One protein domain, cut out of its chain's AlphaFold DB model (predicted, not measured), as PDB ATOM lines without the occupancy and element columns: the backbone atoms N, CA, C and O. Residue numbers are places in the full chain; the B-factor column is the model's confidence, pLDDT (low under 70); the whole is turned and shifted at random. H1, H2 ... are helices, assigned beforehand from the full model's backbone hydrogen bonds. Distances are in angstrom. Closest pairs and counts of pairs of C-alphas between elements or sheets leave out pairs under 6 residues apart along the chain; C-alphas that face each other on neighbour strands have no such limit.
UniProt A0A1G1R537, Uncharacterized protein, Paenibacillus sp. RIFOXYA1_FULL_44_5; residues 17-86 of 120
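What this domain is: This is residues 17 to 86 of the 120 residues of an uncharacterized protein of Paenibacillus sp. RIFOXYA1_FULL_44_5 (UniProt A0A1G1R537). With little regular structure, this is a long winding chain of loops that runs out to one far end near Asp 54 and folds back past the short H1 and then H2, with H3 at the same end as Glu 17. On the way out, residues 28 to 29 pair antiparallel with residues 35 to 36, and on the return residues 76 to 81 stick out. The printed part has 70 residues, with H1, H2 and H3 in that order, no named strand and 16 residues in named elements: all helix. It is only just loose, close to compact, with a radius of gyration of the C-alphas of 13.6 A, and elongated, spanning 40 by 23 by 19 A.

Where its parts are: Residues 17 to 56 hold no named element; C-alpha 17 is at (-8.663, -15.296, -14.487). H1 is residues 57 to 60, H2 residues 72 to 75. H3, residues 77 to 84, is 9.9 A long and ends at C-alpha 84, (-13.287, -6.022, -12.787).

How they stand to each other: H1 is apart from H2 and H3. H2 and H3 are close but not clearly touching; their closest C-alphas, of Phe 74 and Arg 80, are 5.5 A apart. In H3, 3 of 4 O i to N i+4 pairs are within hydrogen-bond range; H1 and H2 are too short for such a pair.

The domain as a whole: The C-alphas farthest apart, of Glu 17 and Asp 54, are 41.1 A apart. The printed part has no cut. The link from H1 to H2 is long, that from H2 to H3 tight. Residue 41 is under pLDDT 70.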
ATOM      1  N   GLU A  17      -9.783 -14.835 -15.312       88.50
ATOM      2  CA  GLU A  17      -8.663 -15.296 -14.487       88.50
ATOM      3  C   GLU A  17      -9.030 -15.428 -13.004       88.50
ATOM      4  O   GLU A  17      -8.608 -16.378 -12.346       88.50
ATOM      5  N   PHE A  18      -9.893 -14.546 -12.494       87.81
ATOM      6  CA  PHE A  18     -10.313 -14.545 -11.097       87.81
ATOM      7  C   PHE A  18     -11.483 -15.487 -10.818       87.81
ATOM      8  O   PHE A  18     -11.842 -15.662  -9.658       87.81
ATOM      9  N   LYS A  19     -12.102 -16.103 -11.834       85.44
ATOM     10  CA  LYS A  19     -13.243 -17.019 -11.630       85.44
ATOM     11  C   LYS A  19     -12.818 -18.436 -11.249       85.44
ATOM     12  O   LYS A  19     -13.635 -19.184 -10.712       85.44
ATOM     13  N   LYS A  20     -11.578 -18.831 -11.548       86.25
ATOM     14  CA  LYS A  20     -11.100 -20.200 -11.324       86.25
ATOM     15  C   LYS A  20     -10.871 -20.460  -9.834       86.25
ATOM     16  O   LYS A  20     -10.274 -19.644  -9.149       86.25
ATOM     17  N   GLY A  21     -11.313 -21.624  -9.353       83.19
ATOM     18  CA  GLY A  21     -11.058 -22.069  -7.978       83.19
ATOM     19  C   GLY A  21     -11.857 -21.332  -6.901       83.19
ATOM     20  O   GLY A  21     -11.595 -21.537  -5.723       83.19
ATOM     21  N   ARG A  22     -12.833 -20.495  -7.278       82.88
ATOM     22  CA  ARG A  22     -13.750 -19.879  -6.314       82.88
ATOM     23  C   ARG A  22     -14.791 -20.893  -5.826       82.88
ATOM     24  O   ARG A  22     -15.187 -21.789  -6.568       82.88
ATOM     25  N   GLY A  23     -15.195 -20.740  -4.566       85.44
ATOM     26  CA  GLY A  23     -16.152 -21.608  -3.880       85.44
ATOM     27  C   GLY A  23     -17.611 -21.427  -4.341       85.44
ATOM     28  O   GLY A  23     -17.865 -21.061  -5.490       85.44
ATOM     29  N   PRO A  24     -18.605 -21.704  -3.480       88.00
ATOM     30  CA  PRO A  24     -20.013 -21.599  -3.856       88.00
ATOM     31  C   PRO A  24     -20.420 -20.155  -4.194       88.00
ATOM     32  O   PRO A  24     -19.929 -19.193  -3.610       88.00
ATOM     33  N   ARG A  25     -21.354 -20.005  -5.148       86.50
ATOM     34  CA  ARG A  25     -21.968 -18.705  -5.500       86.50
ATOM     35  C   ARG A  25     -23.144 -18.325  -4.603       86.50
ATOM     36  O   ARG A  25     -23.457 -17.148  -4.469       86.50
ATOM     37  N   LYS A  26     -23.835 -19.318  -4.044       88.12
ATOM     38  CA  LYS A  26     -24.978 -19.086  -3.156       88.12
ATOM     39  C   LYS A  26     -24.479 -18.791  -1.740       88.12
ATOM     40  O   LYS A  26     -23.479 -19.396  -1.354       88.12
ATOM     41  N   PRO A  27     -25.219 -17.974  -0.966       88.31
ATOM     42  CA  PRO A  27     -24.969 -17.830   0.458       88.31
ATOM     43  C   PRO A  27     -24.899 -19.184   1.160       88.31
ATOM     44  O   PRO A  27     -25.628 -20.117   0.800       88.31
ATOM     45  N   PHE A  28     -24.040 -19.281   2.166       89.50
ATOM     46  CA  PHE A  28     -23.848 -20.489   2.966       89.50
ATOM     47  C   PHE A  28     -23.819 -20.140   4.450       89.50
ATOM     48  O   PHE A  28     -23.644 -18.980   4.807       89.50
ATOM     49  N   LYS A  29     -24.011 -21.136   5.317       89.56
ATOM     50  CA  LYS A  29     -23.848 -20.962   6.763       89.56
ATOM     51  C   LYS A  29     -22.460 -21.420   7.191       89.56
ATOM     52  O   LYS A  29     -22.042 -22.498   6.769       89.56
ATOM     53  N   ASN A  30     -21.774 -20.624   8.003       87.94
ATOM     54  CA  ASN A  30     -20.508 -21.023   8.621       87.94
ATOM     55  C   ASN A  30     -20.742 -21.961   9.824       87.94
ATOM     56  O   ASN A  30     -21.886 -22.318  10.132       87.94
ATOM     57  N   GLN A  31     -19.669 -22.368  10.512       86.75
ATOM     58  CA  GLN A  31     -19.774 -23.302  11.641       86.75
ATOM     59  C   GLN A  31     -20.538 -22.719  12.843       86.75
ATOM     60  O   GLN A  31     -21.099 -23.467  13.640       86.75
ATOM     61  N   TYR A  32     -20.616 -21.391  12.923       83.50
ATOM     62  CA  TYR A  32     -21.336 -20.636  13.949       83.50
ATOM     63  C   TYR A  32     -22.813 -20.393  13.584       83.50
ATOM     64  O   TYR A  32     -23.546 -19.768  14.342       83.50
ATOM     65  N   GLY A  33     -23.281 -20.891  12.431       84.75
ATOM     66  CA  GLY A  33     -24.673 -20.758  11.985       84.75
ATOM     67  C   GLY A  33     -25.011 -19.430  11.295       84.75
ATOM     68  O   GLY A  33     -26.170 -19.239  10.896       84.75
ATOM     69  N   ILE A  34     -24.009 -18.568  11.101       85.81
ATOM     70  CA  ILE A  34     -24.111 -17.239  10.487       85.81
ATOM     71  C   ILE A  34     -24.145 -17.386   8.971       85.81
ATOM     72  O   ILE A  34     -23.404 -18.186   8.396       85.81
ATOM     73  N   THR A  35     -25.019 -16.621   8.319       87.12
ATOM     74  CA  THR A  35     -25.159 -16.646   6.860       87.12
ATOM     75  C   THR A  35     -24.131 -15.721   6.219       87.12
ATOM     76  O   THR A  35     -24.075 -14.536   6.513       87.12
ATOM     77  N   ILE A  36     -23.327 -16.266   5.313       86.94
ATOM     78  CA  ILE A  36     -22.250 -15.571   4.611       86.94
ATOM     79  C   ILE A  36     -22.701 -15.260   3.185       86.94
ATOM     80  O   ILE A  36     -23.197 -16.142   2.478       86.94
ATOM     81  N   GLY A  37     -22.526 -14.007   2.749       83.31
ATOM     82  CA  GLY A  37     -22.970 -13.515   1.437       83.31
ATOM     83  C   GLY A  37     -24.422 -13.017   1.386       83.31
ATOM     84  O   GLY A  37     -24.989 -12.926   0.291       83.31
ATOM     85  N   ASP A  38     -25.033 -12.734   2.540       82.38
ATOM     86  CA  ASP A  38     -26.324 -12.036   2.664       82.38
ATOM     87  C   ASP A  38     -26.189 -10.507   2.802       82.38
ATOM     88  O   ASP A  38     -27.200  -9.808   2.844       82.38
ATOM     89  N   HIS A  39     -24.946 -10.005   2.825       76.81
ATOM     90  CA  HIS A  39     -24.539  -8.592   2.935       76.81
ATOM     91  C   HIS A  39     -24.804  -7.928   4.276       76.81
ATOM     92  O   HIS A  39     -24.300  -6.832   4.502       76.81
ATOM     93  N   MET A  40     -25.568  -8.571   5.154       75.19
ATOM     94  CA  MET A  40     -25.969  -7.975   6.417       75.19
ATOM     95  C   MET A  40     -24.947  -8.283   7.507       75.19
ATOM     96  O   MET A  40     -24.693  -7.388   8.301       75.19
ATOM     97  N   TYR A  41     -24.342  -9.488   7.535       69.06
ATOM     98  CA  TYR A  41     -23.326  -9.971   8.511       69.06
ATOM     99  C   TYR A  41     -23.680  -9.809  10.021       69.06
ATOM    100  O   TYR A  41     -23.013 -10.369  10.893       69.06
ATOM    101  N   ASP A  42     -24.779  -9.120  10.324       72.69
ATOM    102  CA  ASP A  42     -25.345  -8.757  11.619       72.69
ATOM    103  C   ASP A  42     -26.566  -9.644  11.909       72.69
ATOM    104  O   ASP A  42     -27.715  -9.209  12.004       72.69
ATOM    105  N   SER A  43     -26.328 -10.956  11.926       74.69
ATOM    106  CA  SER A  43     -27.298 -11.916  12.465       74.69
ATOM    107  C   SER A  43     -27.283 -11.845  13.993       74.69
ATOM    108  O   SER A  43     -26.228 -11.606  14.561       74.69
ATOM    109  N   LEU A  44     -28.407 -12.121  14.668       78.25
ATOM    110  CA  LEU A  44     -28.486 -12.081  16.142       78.25
ATOM    111  C   LEU A  44     -27.418 -12.947  16.836       78.25
ATOM    112  O   LEU A  44     -26.898 -12.559  17.870       78.25
ATOM    113  N   ASP A  45     -27.067 -14.087  16.238       75.44
ATOM    114  CA  ASP A  45     -26.043 -15.003  16.761       75.44
ATOM    115  C   ASP A  45     -24.608 -14.635  16.302       75.44
ATOM    116  O   ASP A  45     -23.667 -15.405  16.497       75.44
ATOM    117  N   SER A  46     -24.425 -13.495  15.625       79.25
ATOM    118  CA  SER A  46     -23.129 -13.046  15.106       79.25
ATOM    119  C   SER A  46     -22.298 -12.377  16.204       79.25
ATOM    120  O   SER A  46     -22.806 -11.479  16.876       79.25
ATOM    121  N   PRO A  47     -20.993 -12.686  16.329       82.44
ATOM    122  CA  PRO A  47     -20.079 -11.945  17.195       82.44
ATOM    123  C   PRO A  47     -20.032 -10.437  16.926       82.44
ATOM    124  O   PRO A  47     -19.672  -9.674  17.817       82.44
ATOM    125  N   LEU A  48     -20.395  -9.998  15.713       83.25
ATOM    126  CA  LEU A  48     -20.524  -8.575  15.383       83.25
ATOM    127  C   LEU A  48     -21.728  -7.915  16.055       83.25
ATOM    128  O   LEU A  48     -21.647  -6.738  16.400       83.25
ATOM    129  N   HIS A  49     -22.825  -8.657  16.232       84.94
ATOM    130  CA  HIS A  49     -24.053  -8.139  16.829       84.94
ATOM    131  C   HIS A  49     -23.847  -7.798  18.309       84.94
ATOM    132  O   HIS A  49     -24.282  -6.753  18.788       84.94
ATOM    133  N   GLU A  50     -23.116  -8.661  19.019       85.25
ATOM    134  CA  GLU A  50     -22.804  -8.529  20.446       85.25
ATOM    135  C   GLU A  50     -21.309  -8.260  20.690       85.25
ATOM    136  O   GLU A  50     -20.697  -8.814  21.606       85.25
ATOM    137  N   TRP A  51     -20.689  -7.413  19.862       87.94
ATOM    138  CA  TRP A  51     -19.263  -7.113  20.005       87.94
ATOM    139  C   TRP A  51     -18.948  -6.480  21.367       87.94
ATOM    140  O   TRP A  51     -19.524  -5.458  21.755       87.94
ATOM    141  N   SER A  52     -17.975  -7.048  22.077       90.38
ATOM    142  CA  SER A  52     -17.511  -6.572  23.379       90.38
ATOM    143  C   SER A  52     -15.989  -6.668  23.491       90.38
ATOM    144  O   SER A  52     -15.321  -7.223  22.623       90.38
ATOM    145  N   THR A  53     -15.415  -6.143  24.576       92.44
ATOM    146  CA  THR A  53     -13.980  -6.315  24.871       92.44
ATOM    147  C   THR A  53     -13.595  -7.760  25.172       92.44
ATOM    148  O   THR A  53     -12.417  -8.091  25.104       92.44
ATOM    149  N   ASP A  54     -14.579  -8.592  25.512       92.38
ATOM    150  CA  ASP A  54     -14.387 -10.000  25.848       92.38
ATOM    151  C   ASP A  54     -14.558 -10.909  24.617       92.38
ATOM    152  O   ASP A  54     -14.297 -12.110  24.689       92.38
ATOM    153  N   THR A  55     -14.992 -10.348  23.481       89.06
ATOM    154  CA  THR A  55     -15.128 -11.071  22.215       89.06
ATOM    155  C   THR A  55     -13.748 -11.279  21.600       89.06
ATOM    156  O   THR A  55     -13.065 -10.318  21.249       89.06
ATOM    157  N   ASP A  56     -13.343 -12.539  21.447       91.19
ATOM    158  CA  ASP A  56     -12.089 -12.890  20.783       91.19
ATOM    159  C   ASP A  56     -12.190 -12.601  19.270       91.19
ATOM    160  O   ASP A  56     -13.001 -13.236  18.594       91.19
ATOM    161  N   PRO A  57     -11.397 -11.670  18.707       89.12
ATOM    162  CA  PRO A  57     -11.440 -11.358  17.279       89.12
ATOM    163  C   PRO A  57     -11.004 -12.529  16.386       89.12
ATOM    164  O   PRO A  57     -11.358 -12.545  15.205       89.12
ATOM    165  N   GLU A  58     -10.257 -13.512  16.907       89.69
ATOM    166  CA  GLU A  58      -9.772 -14.655  16.123       89.69
ATOM    167  C   GLU A  58     -10.928 -15.495  15.560       89.69
ATOM    168  O   GLU A  58     -10.825 -16.020  14.449       89.69
ATOM    169  N   ILE A  59     -12.075 -15.537  16.248       88.44
ATOM    170  CA  ILE A  59     -13.263 -16.279  15.794       88.44
ATOM    171  C   ILE A  59     -13.814 -15.759  14.465       88.44
ATOM    172  O   ILE A  59     -14.508 -16.499  13.777       88.44
ATOM    173  N   MET A  60     -13.514 -14.501  14.127       85.94
ATOM    174  CA  MET A  60     -13.923 -13.805  12.905       85.94
ATOM    175  C   MET A  60     -12.849 -13.827  11.811       85.94
ATOM    176  O   MET A  60     -12.944 -13.105  10.816       85.94
ATOM    177  N   SER A  61     -11.815 -14.644  11.993       87.88
ATOM    178  CA  SER A  61     -10.757 -14.845  11.014       87.88
ATOM    179  C   SER A  61     -10.975 -16.129  10.208       87.88
ATOM    180  O   SER A  61     -11.663 -17.054  10.637       87.88
ATOM    181  N   GLY A  62     -10.383 -16.186   9.016       87.56
ATOM    182  CA  GLY A  62     -10.397 -17.375   8.162       87.56
ATOM    183  C   GLY A  62     -11.456 -17.376   7.057       87.56
ATOM    184  O   GLY A  62     -12.301 -16.489   6.938       87.56
ATOM    185  N   ASP A  63     -11.379 -18.410   6.219       87.62
ATOM    186  CA  ASP A  63     -12.114 -18.495   4.949       87.62
ATOM    187  C   ASP A  63     -13.636 -18.609   5.123       87.62
ATOM    188  O   ASP A  63     -14.397 -18.320   4.202       87.62
ATOM    189  N   GLU A  64     -14.102 -19.020   6.301       87.94
ATOM    190  CA  GLU A  64     -15.528 -19.184   6.583       87.94
ATOM    191  C   GLU A  64     -16.289 -17.860   6.724       87.94
ATOM    192  O   GLU A  64     -17.516 -17.877   6.725       87.94
ATOM    193  N   TRP A  65     -15.581 -16.734   6.828       87.19
ATOM    194  CA  TRP A  65     -16.162 -15.392   6.923       87.19
ATOM    195  C   TRP A  65     -16.171 -14.647   5.586       87.19
ATOM    196  O   TRP A  65     -16.809 -13.600   5.469       87.19
ATOM    197  N   VAL A  66     -15.512 -15.200   4.563       88.44
ATOM    198  CA  VAL A  66     -15.312 -14.549   3.265       88.44
ATOM    199  C   VAL A  66     -16.208 -15.196   2.214       88.44
ATOM    200  O   VAL A  66     -16.055 -16.373   1.875       88.44
ATOM    201  N   HIS A  67     -17.140 -14.431   1.636       90.81
ATOM    202  CA  HIS A  67     -17.944 -14.970   0.537       90.81
ATOM    203  C   HIS A  67     -17.159 -14.908  -0.783       90.81
ATOM    204  O   HIS A  67     -16.769 -13.819  -1.207       90.81
ATOM    205  N   PRO A  68     -17.030 -16.010  -1.548       89.81
ATOM    206  CA  PRO A  68     -16.216 -16.015  -2.764       89.81
ATOM    207  C   PRO A  68     -16.661 -15.024  -3.842       89.81
ATOM    208  O   PRO A  68     -15.885 -14.730  -4.736       89.81
ATOM    209  N   TYR A  69     -17.892 -14.517  -3.816       88.81
ATOM    210  CA  TYR A  69     -18.404 -13.597  -4.847       88.81
ATOM    211  C   TYR A  69     -19.068 -12.326  -4.316       88.81
ATOM    212  O   TYR A  69     -19.268 -11.391  -5.083       88.81
ATOM    213  N   LYS A  70     -19.424 -12.310  -3.031       88.06
ATOM    214  CA  LYS A  70     -20.378 -11.368  -2.416       88.06
ATOM    215  C   LYS A  70     -19.837 -10.814  -1.107       88.06
ATOM    216  O   LYS A  70     -20.584 -10.558  -0.173       88.06
ATOM    217  N   ASP A  71     -18.517 -10.754  -1.017       86.62
ATOM    218  CA  ASP A  71     -17.859 -10.231   0.160       86.62
ATOM    219  C   ASP A  71     -18.089  -8.721   0.264       86.62
ATOM    220  O   ASP A  71     -18.056  -8.017  -0.750       86.62
ATOM    221  N   ILE A  72     -18.293  -8.218   1.482       81.88
ATOM    222  CA  ILE A  72     -18.493  -6.785   1.724       81.88
ATOM    223  C   ILE A  72     -17.295  -5.951   1.256       81.88
ATOM    224  O   ILE A  72     -17.469  -4.824   0.788       81.88
ATOM    225  N   GLY A  73     -16.087  -6.524   1.277       81.81
ATOM    226  CA  GLY A  73     -14.884  -5.888   0.756       81.81
ATOM    227  C   GLY A  73     -14.997  -5.522  -0.725       81.81
ATOM    228  O   GLY A  73     -14.376  -4.558  -1.158       81.81
ATOM    229  N   PHE A  74     -15.834  -6.206  -1.506       87.75
ATOM    230  CA  PHE A  74     -16.049  -5.900  -2.922       87.75
ATOM    231  C   PHE A  74     -16.978  -4.708  -3.175       87.75
ATOM    232  O   PHE A  74     -17.197  -4.353  -4.330       87.75
ATOM    233  N   GLN A  75     -17.544  -4.078  -2.143       84.38
ATOM    234  CA  GLN A  75     -18.459  -2.950  -2.337       84.38
ATOM    235  C   GLN A  75     -17.732  -1.626  -2.623       84.38
ATOM    236  O   GLN A  75     -18.323  -0.733  -3.234       84.38
ATOM    237  N   SER A  76     -16.457  -1.487  -2.237       87.81
ATOM    238  CA  SER A  76     -15.674  -0.280  -2.538       87.81
ATOM    239  C   SER A  76     -15.231  -0.252  -4.004       87.81
ATOM    240  O   SER A  76     -14.832  -1.269  -4.564       87.81
ATOM    241  N   GLU A  77     -15.276   0.920  -4.644       88.62
ATOM    242  CA  GLU A  77     -14.887   1.074  -6.057       88.62
ATOM    243  C   GLU A  77     -13.450   0.602  -6.323       88.62
ATOM    244  O   GLU A  77     -13.196  -0.098  -7.299       88.62
ATOM    245  N   GLU A  78     -12.534   0.910  -5.408       88.00
ATOM    246  CA  GLU A  78     -11.137   0.487  -5.489       88.00
ATOM    247  C   GLU A  78     -10.998  -1.043  -5.521       88.00
ATOM    248  O   GLU A  78     -10.367  -1.595  -6.421       88.00
ATOM    249  N   ASN A  79     -11.651  -1.747  -4.591       88.44
ATOM    250  CA  ASN A  79     -11.556  -3.204  -4.533       88.44
ATOM    251  C   ASN A  79     -12.218  -3.861  -5.743       88.44
ATOM    252  O   ASN A  79     -11.754  -4.897  -6.220       88.44
ATOM    253  N   ARG A  80     -13.285  -3.256  -6.277       89.69
ATOM    254  CA  ARG A  80     -13.921  -3.713  -7.518       89.69
ATOM    255  C   ARG A  80     -12.970  -3.638  -8.691       89.69
ATOM    256  O   ARG A  80     -12.897  -4.586  -9.469       89.69
ATOM    257  N   ASP A  81     -12.245  -2.536  -8.815       90.75
ATOM    258  CA  ASP A  81     -11.341  -2.294  -9.931       90.75
ATOM    259  C   ASP A  81     -10.224  -3.337 -10.014       90.75
ATOM    260  O   ASP A  81      -9.853  -3.752 -11.119       90.75
ATOM    261  N   TYR A  82      -9.764  -3.859  -8.876       90.06
ATOM    262  CA  TYR A  82      -8.801  -4.959  -8.853       90.06
ATOM    263  C   TYR A  82      -9.302  -6.199  -9.603       90.06
ATOM    264  O   TYR A  82      -8.552  -6.821 -10.354       90.06
ATOM    265  N   PHE A  83     -10.589  -6.526  -9.482       90.69
ATOM    266  CA  PHE A  83     -11.159  -7.745 -10.060       90.69
ATOM    267  C   PHE A  83     -11.922  -7.538 -11.371       90.69
ATOM    268  O   PHE A  83     -11.980  -8.463 -12.181       90.69
ATOM    269  N   GLU A  84     -12.534  -6.368 -11.573       90.56
ATOM    270  CA  GLU A  84     -13.287  -6.022 -12.787       90.56
ATOM    271  C   GLU A  84     -12.368  -5.466 -13.886       90.56
ATOM    272  O   GLU A  84     -12.615  -5.705 -15.069       90.56
ATOM    273  N   LYS A  85     -11.314  -4.727 -13.510       90.94
ATOM    274  CA  LYS A  85     -10.369  -4.089 -14.444       90.94
ATOM    275  C   LYS A  85      -8.979  -4.729 -14.418       90.94
ATOM    276  O   LYS A  85      -8.168  -4.414 -15.286       90.94
ATOM    277  N   GLY A  86      -8.705  -5.624 -13.465       88.25
ATOM    278  CA  GLY A  86      -7.411  -6.301 -13.349       88.25
ATOM    279  C   GLY A  86      -6.290  -5.372 -12.884       88.25
ATOM    280  O   GLY A  86      -5.127  -5.606 -13.206       88.25
TER     281      GLY A  86